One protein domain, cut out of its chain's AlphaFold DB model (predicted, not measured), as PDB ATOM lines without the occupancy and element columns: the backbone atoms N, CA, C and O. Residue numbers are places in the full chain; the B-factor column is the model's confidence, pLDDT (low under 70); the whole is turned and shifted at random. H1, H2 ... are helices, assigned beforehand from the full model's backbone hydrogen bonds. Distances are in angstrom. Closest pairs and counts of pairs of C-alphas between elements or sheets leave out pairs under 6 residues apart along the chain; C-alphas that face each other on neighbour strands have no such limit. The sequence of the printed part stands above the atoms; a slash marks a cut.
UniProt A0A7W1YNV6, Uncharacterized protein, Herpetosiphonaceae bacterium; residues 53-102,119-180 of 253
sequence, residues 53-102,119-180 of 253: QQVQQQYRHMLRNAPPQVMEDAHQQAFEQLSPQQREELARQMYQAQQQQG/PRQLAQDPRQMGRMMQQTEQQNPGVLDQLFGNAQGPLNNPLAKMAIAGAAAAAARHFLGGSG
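This is residues 53 to 102 and 119 to 180 of the 253 residues of an uncharacterized protein of Herpetosiphonaceae bacterium (UniProt A0A7W1YNV6). Crossed helices make a compact body in which H2 packs between the longest helix, H7, and H5, crossing both, while H1 packs across H7. H3 and H5 run the same way with a gap between most of their lengths; the short H4 packs on H3 near the first ends of both, and the short H6 makes a corner with the last end of H5 and reaches H3 at residues 97 to 98. The printed part has 112 residues with seven named helices, in order H1 to H7, and no named strand: the class is all helix. It is compact, with a radius of gyration of the C-alphas of 13.1 A, yet only just elongated, spanning 41 by 27 by 24 A.

H1, residues 53 to 65, touches residues 164 to 172 of H7, residues 158 to 178, at a steep tilt of 44 degrees, the same way; their closest C-alphas, Tyr 59 and Ala 168, are 5.6 A apart. H2, residues 68 to 80, touches H7 at a steep tilt of 50 degrees, opposite ways, with C-alphas of Ala 78 and Gly 166 closest at 4.7 A. H2 also touches H5, residues 126 to 139, at a steep tilt of 47 degrees, with C-alphas of His 75 and Gly 130 closest at 5.0 A. H3, residues 84 to 100, and H5 are close but not clearly touching, at a shallow tilt of 18 degrees; the C-alphas of Ala 91 and Met 129 are closest, at 7.5 A. H4, residues 119 to 124, touches H3, with C-alphas of Glu 88 and Ala 123 closest at 4.9 A, and H5 only just and only at the corner, with 3 pairs of C-alphas within 8 A. H6, residues 143 to 149, is about perpendicular to H3 at 77 degrees and only just touches its residues 97 to 98, with 3 pairs within 8 A; the C-alphas of Ala 97 and Leu 147 are closest, at 7.1 A. H5 and H7 are apart. In each of the seven helices every O i to N i+4 pair is within hydrogen-bond range.

H1 begins at C-alpha 53 (260.073, 183.749, 313.849) and is 18.4 A long; H2 is 18.5 A, H3 24.6 A and H5 20.0 A. H4 has 6 residues and H6 has 7. H7 runs 29.1 A, from C-alpha 158 (247.703, 180.325, 319.277) to C-alpha 178 (270.521, 166.445, 330.827).

The C-alphas farthest apart, Gly 102 and Gly 180, are 43.4 A apart. Residues 103 to 118 are not printed, and C-alphas 102 and 119 are 19.3 A apart across this cut. Of the links that are printed whole, none is long. The mean pLDDT of the printed part is 82.0; it is under 70 at residue 102, residues 149 to 156 and residues 177 to 180.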
ATOM      1  N   GLN A  53     258.891 184.031 314.654       81.50
ATOM      2  CA  GLN A  53     260.073 183.749 313.849       81.50
ATOM      3  C   GLN A  53     261.232 183.268 314.720       81.50
ATOM      4  O   GLN A  53     261.917 182.314 314.345       81.50
ATOM      5  N   GLN A  54     261.430 183.870 315.896       82.25
ATOM      6  CA  GLN A  54     262.486 183.463 316.825       82.25
ATOM      7  C   GLN A  54     262.301 182.008 317.278       82.25
ATOM      8  O   GLN A  54     263.248 181.216 317.269       82.25
ATOM      9  N   VAL A  55     261.071 181.633 317.622       80.81
ATOM     10  CA  VAL A  55     260.762 180.292 318.140       80.81
ATOM     11  C   VAL A  55     260.874 179.245 317.056       80.81
ATOM     12  O   VAL A  55     261.442 178.178 317.283       80.81
ATOM     13  N   GLN A  56     260.412 179.571 315.852       82.81
ATOM     14  CA  GLN A  56     260.616 178.719 314.694       82.81
ATOM     15  C   GLN A  56     262.112 178.505 314.423       82.81
ATOM     16  O   GLN A  56     262.543 177.370 314.212       82.81
ATOM     17  N   GLN A  57     262.928 179.563 314.459       84.31
ATOM     18  CA  GLN A  57     264.375 179.461 314.255       84.31
ATOM     19  C   GLN A  57     265.043 178.580 315.318       84.31
ATOM     20  O   GLN A  57     265.828 177.694 314.972       84.31
ATOM     21  N   GLN A  58     264.706 178.770 316.597       82.94
ATOM     22  CA  GLN A  58     265.226 177.949 317.693       82.94
ATOM     23  C   GLN A  58     264.781 176.494 317.579       82.94
ATOM     24  O   GLN A  58     265.594 175.585 317.747       82.94
ATOM     25  N   TYR A  59     263.520 176.254 317.238       84.38
ATOM     26  CA  TYR A  59     262.996 174.912 317.038       84.38
ATOM     27  C   TYR A  59     263.697 174.189 315.874       84.38
ATOM     28  O   TYR A  59     264.150 173.058 316.037       84.38
ATOM     29  N   ARG A  60     263.920 174.858 314.733       85.75
ATOM     30  CA  ARG A  60     264.718 174.309 313.615       85.75
ATOM     31  C   ARG A  60     266.168 174.054 314.007       85.75
ATOM     32  O   ARG A  60     266.773 173.076 313.566       85.75
ATOM     33  N   HIS A  61     266.739 174.940 314.818       85.75
ATOM     34  CA  HIS A  61     268.077 174.750 315.354       85.75
ATOM     35  C   HIS A  61     268.140 173.496 316.233       85.75
ATOM     36  O   HIS A  61     269.077 172.713 316.096       85.75
ATOM     37  N   MET A  62     267.134 173.265 317.078       85.19
ATOM     38  CA  MET A  62     267.033 172.050 317.886       85.19
ATOM     39  C   MET A  62     266.849 170.813 317.014       85.19
ATOM     40  O   MET A  62     267.622 169.883 317.163       85.19
ATOM     41  N   LEU A  63     265.954 170.826 316.027       85.69
ATOM     42  CA  LEU A  63     265.774 169.692 315.112       85.69
ATOM     43  C   LEU A  63     267.066 169.251 314.408       85.69
ATOM     44  O   LEU A  63     267.264 168.062 314.180       85.69
ATOM     45  N   ARG A  64     267.950 170.194 314.059       87.19
ATOM     46  CA  ARG A  64     269.226 169.886 313.390       87.19
ATOM     47  C   ARG A  64     270.309 169.355 314.325       87.19
ATOM     48  O   ARG A  64     271.211 168.673 313.852       87.19
ATOM     49  N   ASN A  65     270.267 169.718 315.606       89.25
ATOM     50  CA  ASN A  65     271.359 169.453 316.549       89.25
ATOM     51  C   ASN A  65     270.981 168.474 317.670       89.25
ATOM     52  O   ASN A  65     271.866 167.904 318.303       89.25
ATOM     53  N   ALA A  66     269.691 168.298 317.945       87.62
ATOM     54  CA  ALA A  66     269.194 167.408 318.977       87.62
ATOM     55  C   ALA A  66     269.077 165.975 318.438       87.62
ATOM     56  O   ALA A  66     268.676 165.775 317.288       87.62
ATOM     57  N   PRO A  67     269.383 164.958 319.263       89.31
ATOM     58  CA  PRO A  67     269.097 163.574 318.917       89.31
ATOM     59  C   PRO A  67     267.598 163.370 318.618       89.31
ATOM     60  O   PRO A  67     266.764 163.954 319.316       89.31
ATOM     61  N   PRO A  68     267.237 162.507 317.651       86.44
ATOM     62  CA  PRO A  68     265.847 162.206 317.300       86.44
ATOM     63  C   PRO A  68     264.955 161.867 318.502       86.44
ATOM     64  O   PRO A  68     263.822 162.331 318.570       86.44
ATOM     65  N   GLN A  69     265.487 161.105 319.461       88.75
ATOM     66  CA  GLN A  69     264.782 160.682 320.671       88.75
ATOM     67  C   GLN A  69     264.456 161.863 321.595       88.75
ATOM     68  O   GLN A  69     263.360 161.936 322.134       88.75
ATOM     69  N   VAL A  70     265.373 162.832 321.725       90.06
ATOM     70  CA  VAL A  70     265.157 164.027 322.560       90.06
ATOM     71  C   VAL A  70     264.038 164.891 321.986       90.06
ATOM     72  O   VAL A  70     263.265 165.475 322.741       90.06
ATOM     73  N   MET A  71     263.933 164.969 320.656       88.81
ATOM     74  CA  MET A  71     262.837 165.688 320.008       88.81
ATOM     75  C   MET A  71     261.497 164.974 320.204       88.81
ATOM     76  O   MET A  71     260.526 165.644 320.539       88.81
ATOM     77  N   GLU A  72     261.448 163.642 320.072       90.00
ATOM     78  CA  GLU A  72     260.231 162.856 320.330       90.00
ATOM     79  C   GLU A  72     259.725 163.057 321.769       90.00
ATOM     80  O   GLU A  72     258.554 163.391 321.967       90.00
ATOM     81  N   ASP A  73     260.617 162.947 322.760       89.88
ATOM     82  CA  ASP A  73     260.291 163.184 324.171       89.88
ATOM     83  C   ASP A  73     259.814 164.625 324.407       89.88
ATOM     84  O   ASP A  73     258.859 164.868 325.148       89.88
ATOM     85  N   ALA A  74     260.452 165.599 323.754       90.38
ATOM     86  CA  ALA A  74     260.077 167.001 323.864       90.38
ATOM     87  C   ALA A  74     258.695 167.292 323.259       90.38
ATOM     88  O   ALA A  74     257.904 168.020 323.861       90.38
ATOM     89  N   HIS A  75     258.373 166.708 322.100       91.19
ATOM     90  CA  HIS A  75     257.037 166.788 321.504       91.19
ATOM     91  C   HIS A  75     255.989 166.138 322.396       91.19
ATOM     92  O   HIS A  75     254.952 166.749 322.642       91.19
ATOM     93  N   GLN A  76     256.276 164.946 322.927       92.44
ATOM     94  CA  GLN A  76     255.385 164.263 323.861       92.44
ATOM     95  C   GLN A  76     255.065 165.167 325.060       92.44
ATOM     96  O   GLN A  76     253.894 165.421 325.332       92.44
ATOM     97  N   GLN A  77     256.089 165.700 325.733       89.81
ATOM     98  CA  GLN A  77     255.919 166.573 326.901       89.81
ATOM     99  C   GLN A  77     255.134 167.846 326.582       89.81
ATOM    100  O   GLN A  77     254.410 168.366 327.432       89.81
ATOM    101  N   ALA A  78     255.283 168.379 325.372       90.00
ATOM    102  CA  ALA A  78     254.536 169.551 324.947       90.00
ATOM    103  C   ALA A  78     253.062 169.234 324.694       90.00
ATOM    104  O   ALA A  78     252.188 169.986 325.118       90.00
ATOM    105  N   PHE A  79     252.771 168.106 324.045       92.19
ATOM    106  CA  PHE A  79     251.400 167.669 323.800       92.19
ATOM    107  C   PHE A  79     250.696 167.215 325.080       92.19
ATOM    108  O   PHE A  79     249.491 167.407 325.202       92.19
ATOM    109  N   GLU A  80     251.420 166.677 326.059       92.75
ATOM    110  CA  GLU A  80     250.878 166.347 327.384       92.75
ATOM    111  C   GLU A  80     250.392 167.577 328.159       92.75
ATOM    112  O   GLU A  80     249.445 167.471 328.935       92.75
ATOM    113  N   GLN A  81     250.999 168.743 327.925       87.81
ATOM    114  CA  GLN A  81     250.556 170.007 328.522       87.81
ATOM    115  C   GLN A  81     249.269 170.540 327.880       87.81
ATOM    116  O   GLN A  81     248.592 171.383 328.464       87.81
ATOM    117  N   LEU A  82     248.903 170.045 326.695       89.38
ATOM    118  CA  LEU A  82     247.661 170.412 326.030       89.38
ATOM    119  C   LEU A  82     246.492 169.583 326.575       89.38
ATOM    120  O   LEU A  82     246.557 168.352 326.699       89.38
ATOM    121  N   SER A  83     245.363 170.253 326.811       92.94
ATOM    122  CA  SER A  83     244.110 169.564 327.132       92.94
ATOM    123  C   SER A  83     243.704 168.592 326.005       92.94
ATOM    124  O   SER A  83     244.085 168.782 324.847       92.94
ATOM    125  N   PRO A  84     242.901 167.551 326.289       91.62
ATOM    126  CA  PRO A  84     242.459 166.607 325.257       91.62
ATOM    127  C   PRO A  84     241.770 167.283 324.058       91.62
ATOM    128  O   PRO A  84     242.014 166.912 322.913       91.62
ATOM    129  N   GLN A  85     240.963 168.320 324.312       92.25
ATOM    130  CA  GLN A  85     240.281 169.098 323.270       92.25
ATOM    131  C   GLN A  85     241.272 169.869 322.392       92.25
ATOM    132  O   GLN A  85     241.154 169.872 321.167       92.25
ATOM    133  N   GLN A  86     242.280 170.477 323.019       91.06
ATOM    134  CA  GLN A  86     243.361 171.170 322.330       91.06
ATOM    135  C   GLN A  86     244.191 170.211 321.464       91.06
ATOM    136  O   GLN A  86     244.485 170.513 320.308       91.06
ATOM    137  N   ARG A  87     244.523 169.018 321.970       92.31
ATOM    138  CA  ARG A  87     245.210 167.998 321.164       92.31
ATOM    139  C   ARG A  87     244.391 167.571 319.950       92.31
ATOM    140  O   ARG A  87     244.958 167.450 318.870       92.31
ATOM    141  N   GLU A  88     243.078 167.391 320.097       93.38
ATOM    142  CA  GLU A  88     242.184 167.052 318.978       93.38
ATOM    143  C   GLU A  88     242.137 168.168 317.931       93.38
ATOM    144  O   GLU A  88     242.190 167.907 316.728       93.38
ATOM    145  N   GLU A  89     242.068 169.425 318.369       91.25
ATOM    146  CA  GLU A  89     242.120 170.574 317.470       91.25
ATOM    147  C   GLU A  89     243.453 170.656 316.718       91.25
ATOM    148  O   GLU A  89     243.455 170.797 315.493       91.25
ATOM    149  N   LEU A  90     244.572 170.486 317.423       90.00
ATOM    150  CA  LEU A  90     245.902 170.478 316.828       90.00
ATOM    151  C   LEU A  90     246.076 169.314 315.842       90.00
ATOM    152  O   LEU A  90     246.545 169.521 314.725       90.00
ATOM    153  N   ALA A  91     245.641 168.106 316.207       91.12
ATOM    154  CA  ALA A  91     245.673 166.929 315.340       91.12
ATOM    155  C   ALA A  91     244.880 167.155 314.042       91.12
ATOM    156  O   ALA A  91     245.365 166.836 312.952       91.12
ATOM    157  N   ARG A  92     243.688 167.767 314.132       89.94
ATOM    158  CA  ARG A  92     242.900 168.167 312.953       89.94
ATOM    159  C   ARG A  92     243.658 169.155 312.068       89.94
ATOM    160  O   ARG A  92     243.655 168.988 310.851       89.94
ATOM    161  N   GLN A  93     244.312 170.156 312.656       86.31
ATOM    162  CA  GLN A  93     245.082 171.152 311.904       86.31
ATOM    163  C   GLN A  93     246.289 170.536 311.198       86.31
ATOM    164  O   GLN A  93     246.504 170.808 310.019       86.31
ATOM    165  N   MET A  94     247.044 169.671 311.882       84.25
ATOM    166  CA  MET A  94     248.177 168.953 311.290       84.25
ATOM    167  C   MET A  94     247.732 168.131 310.077       84.25
ATOM    168  O   MET A  94     248.347 168.204 309.015       84.25
ATOM    169  N   TYR A  95     246.612 167.418 310.207       85.44
ATOM    170  CA  TYR A  95     246.037 166.636 309.116       85.44
ATOM    171  C   TYR A  95     245.583 167.499 307.931       85.44
ATOM    172  O   TYR A  95     245.816 167.151 306.773       85.44
ATOM    173  N   GLN A  96     244.955 168.649 308.195       84.75
ATOM    174  CA  GLN A  96     244.562 169.595 307.145       84.75
ATOM    175  C   GLN A  96     245.775 170.185 306.421       84.75
ATOM    176  O   GLN A  96     245.767 170.278 305.195       84.75
ATOM    177  N   ALA A  97     246.820 170.561 307.158       79.75
ATOM    178  CA  ALA A  97     248.043 171.100 306.575       79.75
ATOM    179  C   ALA A  97     248.757 170.072 305.690       79.75
ATOM    180  O   ALA A  97     249.232 170.410 304.608       79.75
ATOM    181  N   GLN A  98     248.767 168.808 306.116       78.38
ATOM    182  CA  GLN A  98     249.334 167.720 305.332       78.38
ATOM    183  C   GLN A  98     248.578 167.500 304.013       78.38
ATOM    184  O   GLN A  98     249.208 167.342 302.971       78.38
ATOM    185  N   GLN A  99     247.242 167.558 304.028       79.12
ATOM    186  CA  GLN A  99     246.438 167.466 302.802       79.12
ATOM    187  C   GLN A  99     246.702 168.626 301.830       79.12
ATOM    188  O   GLN A  99     246.732 168.423 300.617       79.12
ATOM    189  N   GLN A 100     246.900 169.841 302.350       76.94
ATOM    190  CA  GLN A 100     247.111 171.037 301.529       76.94
ATOM    191  C   GLN A 100     248.459 171.051 300.805       76.94
ATOM    192  O   GLN A 100     248.566 171.671 299.748       76.94
ATOM    193  N   GLN A 101     249.484 170.372 301.324       70.50
ATOM    194  CA  GLN A 101     250.813 170.379 300.709       70.50
ATOM    195  C   GLN A 101     250.948 169.513 299.450       70.50
ATOM    196  O   GLN A 101     252.048 169.365 298.924       70.50
ATOM    197  N   GLY A 102     249.858 168.945 298.925       59.72
ATOM    198  CA  GLY A 102     249.874 168.215 297.651       59.72
ATOM    199  C   GLY A 102     250.616 166.874 297.704       59.72
ATOM    200  O   GLY A 102     250.426 166.035 296.828       59.72
ATOM    201  N   PRO A 119     241.687 161.814 313.808       84.62
ATOM    202  CA  PRO A 119     242.373 162.805 314.630       84.62
ATOM    203  C   PRO A 119     242.048 162.655 316.121       84.62
ATOM    204  O   PRO A 119     242.836 163.102 316.953       84.62
ATOM    205  N   ARG A 120     240.935 162.000 316.488       88.62
ATOM    206  CA  ARG A 120     240.595 161.720 317.888       88.62
ATOM    207  C   ARG A 120     241.470 160.640 318.497       88.62
ATOM    208  O   ARG A 120     241.902 160.811 319.631       88.62
ATOM    209  N   GLN A 121     241.735 159.554 317.771       89.38
ATOM    210  CA  GLN A 121     242.649 158.512 318.251       89.38
ATOM    211  C   GLN A 121     244.060 159.069 318.391       89.38
ATOM    212  O   GLN A 121     244.698 158.879 319.421       89.38
ATOM    213  N   LEU A 122     244.500 159.843 317.399       89.56
ATOM    214  CA  LEU A 122     245.801 160.487 317.457       89.56
ATOM    215  C   LEU A 122     245.913 161.439 318.661       89.56
ATOM    216  O   LEU A 122     246.917 161.430 319.364       89.56
ATOM    217  N   ALA A 123     244.880 162.238 318.933       92.31
ATOM    218  CA  ALA A 123     244.877 163.163 320.064       92.31
ATOM    219  C   ALA A 123     244.913 162.471 321.435       92.31
ATOM    220  O   ALA A 123     245.360 163.081 322.411       92.31
ATOM    221  N   GLN A 124     244.463 161.213 321.530       93.94
ATOM    222  CA  GLN A 124     244.528 160.428 322.766       93.94
ATOM    223  C   GLN A 124     245.966 160.037 323.118       93.94
ATOM    224  O   GLN A 124     246.300 160.034 324.305       93.94
ATOM    225  N   ASP A 125     246.819 159.786 322.118       94.12
ATOM    226  CA  ASP A 125     248.215 159.386 322.304       94.12
ATOM    227  C   ASP A 125     249.205 160.509 321.899       94.12
ATOM    228  O   ASP A 125     249.591 160.630 320.729       94.12
ATOM    229  N   PRO A 126     249.698 161.313 322.865       92.19
ATOM    230  CA  PRO A 126     250.656 162.379 322.582       92.19
ATOM    231  C   PRO A 126     252.003 161.850 322.061       92.19
ATOM    232  O   PRO A 126     252.685 162.560 321.320       92.19
ATOM    233  N   ARG A 127     252.381 160.594 322.353       92.69
ATOM    234  CA  ARG A 127     253.583 159.980 321.756       92.69
ATOM    235  C   ARG A 127     253.395 159.733 320.270       92.69
ATOM    236  O   ARG A 127     254.305 159.973 319.478       92.69
ATOM    237  N   GLN A 128     252.214 159.262 319.868       91.94
ATOM    238  CA  GLN A 128     251.908 159.047 318.456       91.94
ATOM    239  C   GLN A 128     251.919 160.368 317.673       91.94
ATOM    240  O   GLN A 128     252.467 160.401 316.570       91.94
ATOM    241  N   MET A 129     251.416 161.458 318.265       90.12
ATOM    242  CA  MET A 129     251.529 162.809 317.694       90.12
ATOM    243  C   MET A 129     252.985 163.233 317.482       90.12
ATOM    244  O   MET A 129     253.316 163.718 316.400       90.12
ATOM    245  N   GLY A 130     253.858 163.020 318.475       89.75
ATOM    246  CA  GLY A 130     255.289 163.342 318.376       89.75
ATOM    247  C   GLY A 130     255.972 162.603 317.231       89.75
ATOM    248  O   GLY A 130     256.581 163.225 316.359       89.75
ATOM    249  N   ARG A 131     255.772 161.282 317.156       89.94
ATOM    250  CA  ARG A 131     256.312 160.452 316.068       89.94
ATOM    251  C   ARG A 131     255.816 160.887 314.697       89.94
ATOM    252  O   ARG A 131     256.605 160.964 313.760       89.94
ATOM    253  N   MET A 132     254.523 161.178 314.571       87.38
ATOM    254  CA  MET A 132     253.954 161.648 313.311       87.38
ATOM    255  C   MET A 132     254.559 162.996 312.911       87.38
ATOM    256  O   MET A 132     255.007 163.131 311.779       87.38
ATOM    257  N   MET A 133     254.647 163.959 313.834       86.56
ATOM    258  CA  MET A 133     255.254 165.265 313.559       86.56
ATOM    259  C   MET A 133     256.704 165.126 313.087       86.56
ATOM    260  O   MET A 133     257.116 165.787 312.134       86.56
ATOM    261  N   GLN A 134     257.461 164.224 313.710       87.19
ATOM    262  CA  GLN A 134     258.835 163.934 313.327       87.19
ATOM    263  C   GLN A 134     258.931 163.278 311.941       87.19
ATOM    264  O   GLN A 134     259.798 163.649 311.151       87.19
ATOM    265  N   GLN A 135     258.041 162.335 311.618       86.81
ATOM    266  CA  GLN A 135     257.964 161.740 310.281       86.81
ATOM    267  C   GLN A 135     257.612 162.789 309.226       86.81
ATOM    268  O   GLN A 135     258.233 162.824 308.165       86.81
ATOM    269  N   THR A 136     256.651 163.665 309.527       84.88
ATOM    270  CA  THR A 136     256.257 164.760 308.643       84.88
ATOM    271  C   THR A 136     257.424 165.706 308.385       84.88
ATOM    272  O   THR A 136     257.643 166.067 307.235       84.88
ATOM    273  N   GLU A 137     258.209 166.049 309.407       84.06
ATOM    274  CA  GLU A 137     259.388 166.912 309.256       84.06
ATOM    275  C   GLU A 137     260.501 166.250 308.433       84.06
ATOM    276  O   GLU A 137     261.133 166.902 307.604       84.06
ATOM    277  N   GLN A 138     260.727 164.943 308.615       86.50
ATOM    278  CA  GLN A 138     261.711 164.198 307.822       86.50
ATOM    279  C   GLN A 138     261.314 164.104 306.346       86.50
ATOM    280  O   GLN A 138     262.172 164.193 305.470       86.50
ATOM    281  N   GLN A 139     260.024 163.907 306.071       86.94
ATOM    282  CA  GLN A 139     259.508 163.795 304.706       86.94
ATOM    283  C   GLN A 139     259.401 165.161 304.029       86.94
ATOM    284  O   GLN A 139     259.709 165.293 302.848       86.94
ATOM    285  N   ASN A 140     258.968 166.171 304.779       84.81
ATOM    286  CA  ASN A 140     258.647 167.493 304.273       84.81
ATOM    287  C   ASN A 140     259.162 168.563 305.249       84.81
ATOM    288  O   ASN A 140     258.369 169.150 305.988       84.81
ATOM    289  N   PRO A 141     260.459 168.912 305.200       78.56
ATOM    290  CA  PRO A 141     261.034 169.960 306.053       78.56
ATOM    291  C   PRO A 141     260.435 171.360 305.800       78.56
ATOM    292  O   PRO A 141     260.756 172.318 306.500       78.56
ATOM    293  N   GLY A 142     259.583 171.498 304.775       81.75
ATOM    294  CA  GLY A 142     258.804 172.698 304.479       81.75
ATOM    295  C   GLY A 142     257.373 172.691 305.029       81.75
ATOM    296  O   GLY A 142     256.755 173.753 305.033       81.75
ATOM    297  N   VAL A 143     256.823 171.552 305.496       79.50
ATOM    298  CA  VAL A 143     255.495 171.519 306.161       79.50
ATOM    299  C   VAL A 143     255.510 172.471 307.329       79.50
ATOM    300  O   VAL A 143     254.613 173.294 307.453       79.50
ATOM    301  N   LEU A 144     256.542 172.371 308.160       76.38
ATOM    302  CA  LEU A 144     256.676 173.185 309.346       76.38
ATOM    303  C   LEU A 144     256.865 174.659 308.986       76.38
ATOM    304  O   LEU A 144     256.188 175.486 309.568       76.38
ATOM    305  N   ASP A 145     257.662 175.016 307.975       77.06
ATOM    306  CA  ASP A 145     257.728 176.407 307.491       77.06
ATOM    307  C   ASP A 145     256.381 176.934 306.982       77.06
ATOM    308  O   ASP A 145     256.075 178.103 307.173       77.06
ATOM    309  N   GLN A 146     255.561 176.104 306.344       74.81
ATOM    310  CA  GLN A 146     254.255 176.533 305.841       74.81
ATOM    311  C   GLN A 146     253.194 176.591 306.936       74.81
ATOM    312  O   GLN A 146     252.319 177.458 306.897       74.81
ATOM    313  N   LEU A 147     253.305 175.693 307.918       70.38
ATOM    314  CA  LEU A 147     252.637 175.821 309.194       70.38
ATOM    315  C   LEU A 147     253.063 177.195 309.769       70.38
ATOM    316  O   LEU A 147     252.235 178.090 309.849       70.38
ATOM    317  N   PHE A 148     254.338 177.427 310.091       71.62
ATOM    318  CA  PHE A 148     254.837 178.538 310.930       71.62
ATOM    319  C   PHE A 148     254.982 179.906 310.262       71.62
ATOM    320  O   PHE A 148     254.850 180.923 310.939       71.62
ATOM    321  N   GLY A 149     255.281 179.950 308.971       58.91
ATOM    322  CA  GLY A 149     255.847 181.124 308.308       58.91
ATOM    323  C   GLY A 149     254.842 182.021 307.593       58.91
ATOM    324  O   GLY A 149     255.159 183.175 307.312       58.91
ATOM    325  N   ASN A 150     253.628 181.547 307.313       58.12
ATOM    326  CA  ASN A 150     252.629 182.374 306.645       58.12
ATOM    327  C   ASN A 150     251.740 183.076 307.674       58.12
ATOM    328  O   ASN A 150     250.922 182.443 308.337       58.12
ATOM    329  N   ALA A 151     251.830 184.409 307.734       52.28
ATOM    330  CA  ALA A 151     250.943 185.264 308.532       52.28
ATOM    331  C   ALA A 151     249.445 185.091 308.184       52.28
ATOM    332  O   ALA A 151     248.579 185.424 308.987       52.28
ATOM    333  N   GLN A 152     249.144 184.530 307.004       53.50
ATOM    334  CA  GLN A 152     247.796 184.169 306.544       53.50
ATOM    335  C   GLN A 152     247.469 182.666 306.677       53.50
ATOM    336  O   GLN A 152     246.400 182.233 306.252       53.50
ATOM    337  N   GLY A 153     248.391 181.857 307.203       55.50
ATOM    338  CA  GLY A 153     248.240 180.411 307.330       55.50
ATOM    339  C   GLY A 153     247.442 179.994 308.573       55.50
ATOM    340  O   GLY A 153     247.254 180.791 309.495       55.50
ATOM    341  N   PRO A 154     247.015 178.720 308.652       50.12
ATOM    342  CA  PRO A 154     246.281 178.159 309.793       50.12
ATOM    343  C   PRO A 154     247.005 178.283 311.151       50.12
ATOM    344  O   PRO A 154     246.405 178.002 312.184       50.12
ATOM    345  N   LEU A 155     248.256 178.757 311.187       55.56
ATOM    346  CA  LEU A 155     249.031 178.999 312.404       55.56
ATOM    347  C   LEU A 155     249.068 180.430 312.924       55.56
ATOM    348  O   LEU A 155     249.867 180.746 313.810       55.56
ATOM    349  N   ASN A 156     248.116 181.267 312.525       64.44
ATOM    350  CA  ASN A 156     247.665 182.247 313.507       64.44
ATOM    351  C   ASN A 156     246.902 181.586 314.674       64.44
ATOM    352  O   ASN A 156     246.492 182.280 315.599       64.44
ATOM    353  N   ASN A 157     246.735 180.253 314.665       74.31
ATOM    354  CA  ASN A 157     246.194 179.532 315.800       74.31
ATOM    355  C   ASN A 157     247.192 179.563 316.980       74.31
ATOM    356  O   ASN A 157     248.273 178.966 316.890       74.31
ATOM    357  N   PRO A 158     246.849 180.242 318.093       77.88
ATOM    358  CA  PRO A 158     247.703 180.325 319.277       77.88
ATOM    359  C   PRO A 158     248.063 178.940 319.824       77.88
ATOM    360  O   PRO A 158     249.136 178.756 320.391       77.88
ATOM    361  N   LEU A 159     247.221 177.934 319.581       81.94
ATOM    362  CA  LEU A 159     247.420 176.599 320.108       81.94
ATOM    363  C   LEU A 159     248.657 175.890 319.554       81.94
ATOM    364  O   LEU A 159     249.423 175.285 320.303       81.94
ATOM    365  N   ALA A 160     248.879 175.979 318.244       82.44
ATOM    366  CA  ALA A 160     250.059 175.388 317.627       82.44
ATOM    367  C   ALA A 160     251.339 176.071 318.124       82.44
ATOM    368  O   ALA A 160     252.331 175.398 318.404       82.44
ATOM    369  N   LYS A 161     251.292 177.400 318.306       81.44
ATOM    370  CA  LYS A 161     252.400 178.173 318.882       81.44
ATOM    371  C   LYS A 161     252.720 177.689 320.298       81.44
ATOM    372  O   LYS A 161     253.889 177.424 320.570       81.44
ATOM    373  N   MET A 162     251.704 177.474 321.145       80.56
ATOM    374  CA  MET A 162     251.884 176.887 322.485       80.56
ATOM    375  C   MET A 162     252.611 175.545 322.419       80.56
ATOM    376  O   MET A 162     253.576 175.320 323.146       80.56
ATOM    377  N   ALA A 163     252.136 174.651 321.549       84.06
ATOM    378  CA  ALA A 163     252.640 173.289 321.458       84.06
ATOM    379  C   ALA A 163     254.130 173.272 321.096       84.06
ATOM    380  O   ALA A 163     254.917 172.513 321.651       84.06
ATOM    381  N   ILE A 164     254.555 174.155 320.198       81.19
ATOM    382  CA  ILE A 164     255.945 174.171 319.729       81.19
ATOM    383  C   ILE A 164     256.846 174.929 320.666       81.19
ATOM    384  O   ILE A 164     257.961 174.481 320.906       81.19
ATOM    385  N   ALA A 165     256.368 176.037 321.224       82.00
ATOM    386  CA  ALA A 165     257.073 176.711 322.297       82.00
ATOM    387  C   ALA A 165     257.318 175.738 323.464       82.00
ATOM    388  O   ALA A 165     258.421 175.692 324.007       82.00
ATOM    389  N   GLY A 166     256.344 174.871 323.757       82.25
ATOM    390  CA  GLY A 166     256.471 173.815 324.756       82.25
ATOM    391  C   GLY A 166     257.485 172.751 324.392       82.25
ATOM    392  O   GLY A 166     258.310 172.396 325.234       82.25
ATOM    393  N   ALA A 167     257.483 172.294 323.140       82.94
ATOM    394  CA  ALA A 167     258.450 171.310 322.663       82.94
ATOM    395  C   ALA A 167     259.868 171.896 322.660       82.94
ATOM    396  O   ALA A 167     260.806 171.274 323.145       82.94
ATOM    397  N   ALA A 168     260.024 173.135 322.199       81.56
ATOM    398  CA  ALA A 168     261.276 173.876 322.232       81.56
ATOM    399  C   ALA A 168     261.804 174.038 323.669       81.56
ATOM    400  O   ALA A 168     262.966 173.741 323.942       81.56
ATOM    401  N   ALA A 169     260.946 174.441 324.610       81.44
ATOM    402  CA  ALA A 169     261.313 174.576 326.017       81.44
ATOM    403  C   ALA A 169     261.634 173.221 326.676       81.44
ATOM    404  O   ALA A 169     262.546 173.130 327.498       81.44
ATOM    405  N   ALA A 170     260.908 172.155 326.336       84.00
ATOM    406  CA  ALA A 170     261.190 170.794 326.792       84.00
ATOM    407  C   ALA A 170     262.551 170.296 326.277       84.00
ATOM    408  O   ALA A 170     263.405 169.911 327.076       84.00
ATOM    409  N   ALA A 171     262.809 170.397 324.971       83.50
ATOM    410  CA  ALA A 171     264.082 170.016 324.361       83.50
ATOM    411  C   ALA A 171     265.259 170.828 324.929       83.50
ATOM    412  O   ALA A 171     266.293 170.260 325.285       83.50
ATOM    413  N   ALA A 172     265.093 172.145 325.096       81.69
ATOM    414  CA  ALA A 172     266.106 173.001 325.707       81.69
ATOM    415  C   ALA A 172     266.406 172.591 327.158       81.69
ATOM    416  O   ALA A 172     267.570 172.577 327.560       81.69
ATOM    417  N   ARG A 173     265.385 172.200 327.937       80.81
ATOM    418  CA  ARG A 173     265.563 171.660 329.296       80.81
ATOM    419  C   ARG A 173     266.329 170.342 329.296       80.81
ATOM    420  O   ARG A 173     267.192 170.175 330.149       80.81
ATOM    421  N   HIS A 174     266.092 169.447 328.338       80.19
ATOM    422  CA  HIS A 174     266.898 168.228 328.192       80.19
ATOM    423  C   HIS A 174     268.349 168.542 327.827       80.19
ATOM    424  O   HIS A 174     269.271 167.928 328.357       80.19
ATOM    425  N   PHE A 175     268.575 169.547 326.984       78.88
ATOM    426  CA  PHE A 175     269.923 169.940 326.586       78.88
ATOM    427  C   PHE A 175     270.702 170.610 327.733       78.88
ATOM    428  O   PHE A 175     271.838 170.222 328.013       78.88
ATOM    429  N   LEU A 176     270.086 171.569 328.436       78.12
ATOM    430  CA  LEU A 176     270.694 172.267 329.579       78.12
ATOM    431  C   LEU A 176     270.746 171.411 330.853       78.12
ATOM    432  O   LEU A 176     271.720 171.483 331.596       78.12
ATOM    433  N   GLY A 177     269.699 170.634 331.126       68.44
ATOM    434  CA  GLY A 177     269.532 169.851 332.354       68.44
ATOM    435  C   GLY A 177     270.035 168.411 332.259       68.44
ATOM    436  O   GLY A 177     270.397 167.830 333.278       68.44
ATOM    437  N   GLY A 178     270.106 167.835 331.056       57.00
ATOM    438  CA  GLY A 178     270.521 166.445 330.827       57.00
ATOM    439  C   GLY A 178     271.997 166.265 330.461       57.00
ATOM    440  O   GLY A 178     272.556 165.203 330.724       57.00
ATOM    441  N   SER A 179     272.671 167.288 329.917       48.91
ATOM    442  CA  SER A 179     274.089 167.177 329.519       48.91
ATOM    443  C   SER A 179     275.095 167.657 330.578       48.91
ATOM    444  O   SER A 179     276.263 167.281 330.521       48.91
ATOM    445  N   GLY A 180     274.656 168.422 331.587       45.19
ATOM    446  CA  GLY A 180     275.535 168.988 332.623       45.19
ATOM    447  C   GLY A 180     275.643 168.193 333.933       45.19
ATOM    448  O   GLY A 180     276.540 168.471 334.723       45.19
TER     449      GLY A 180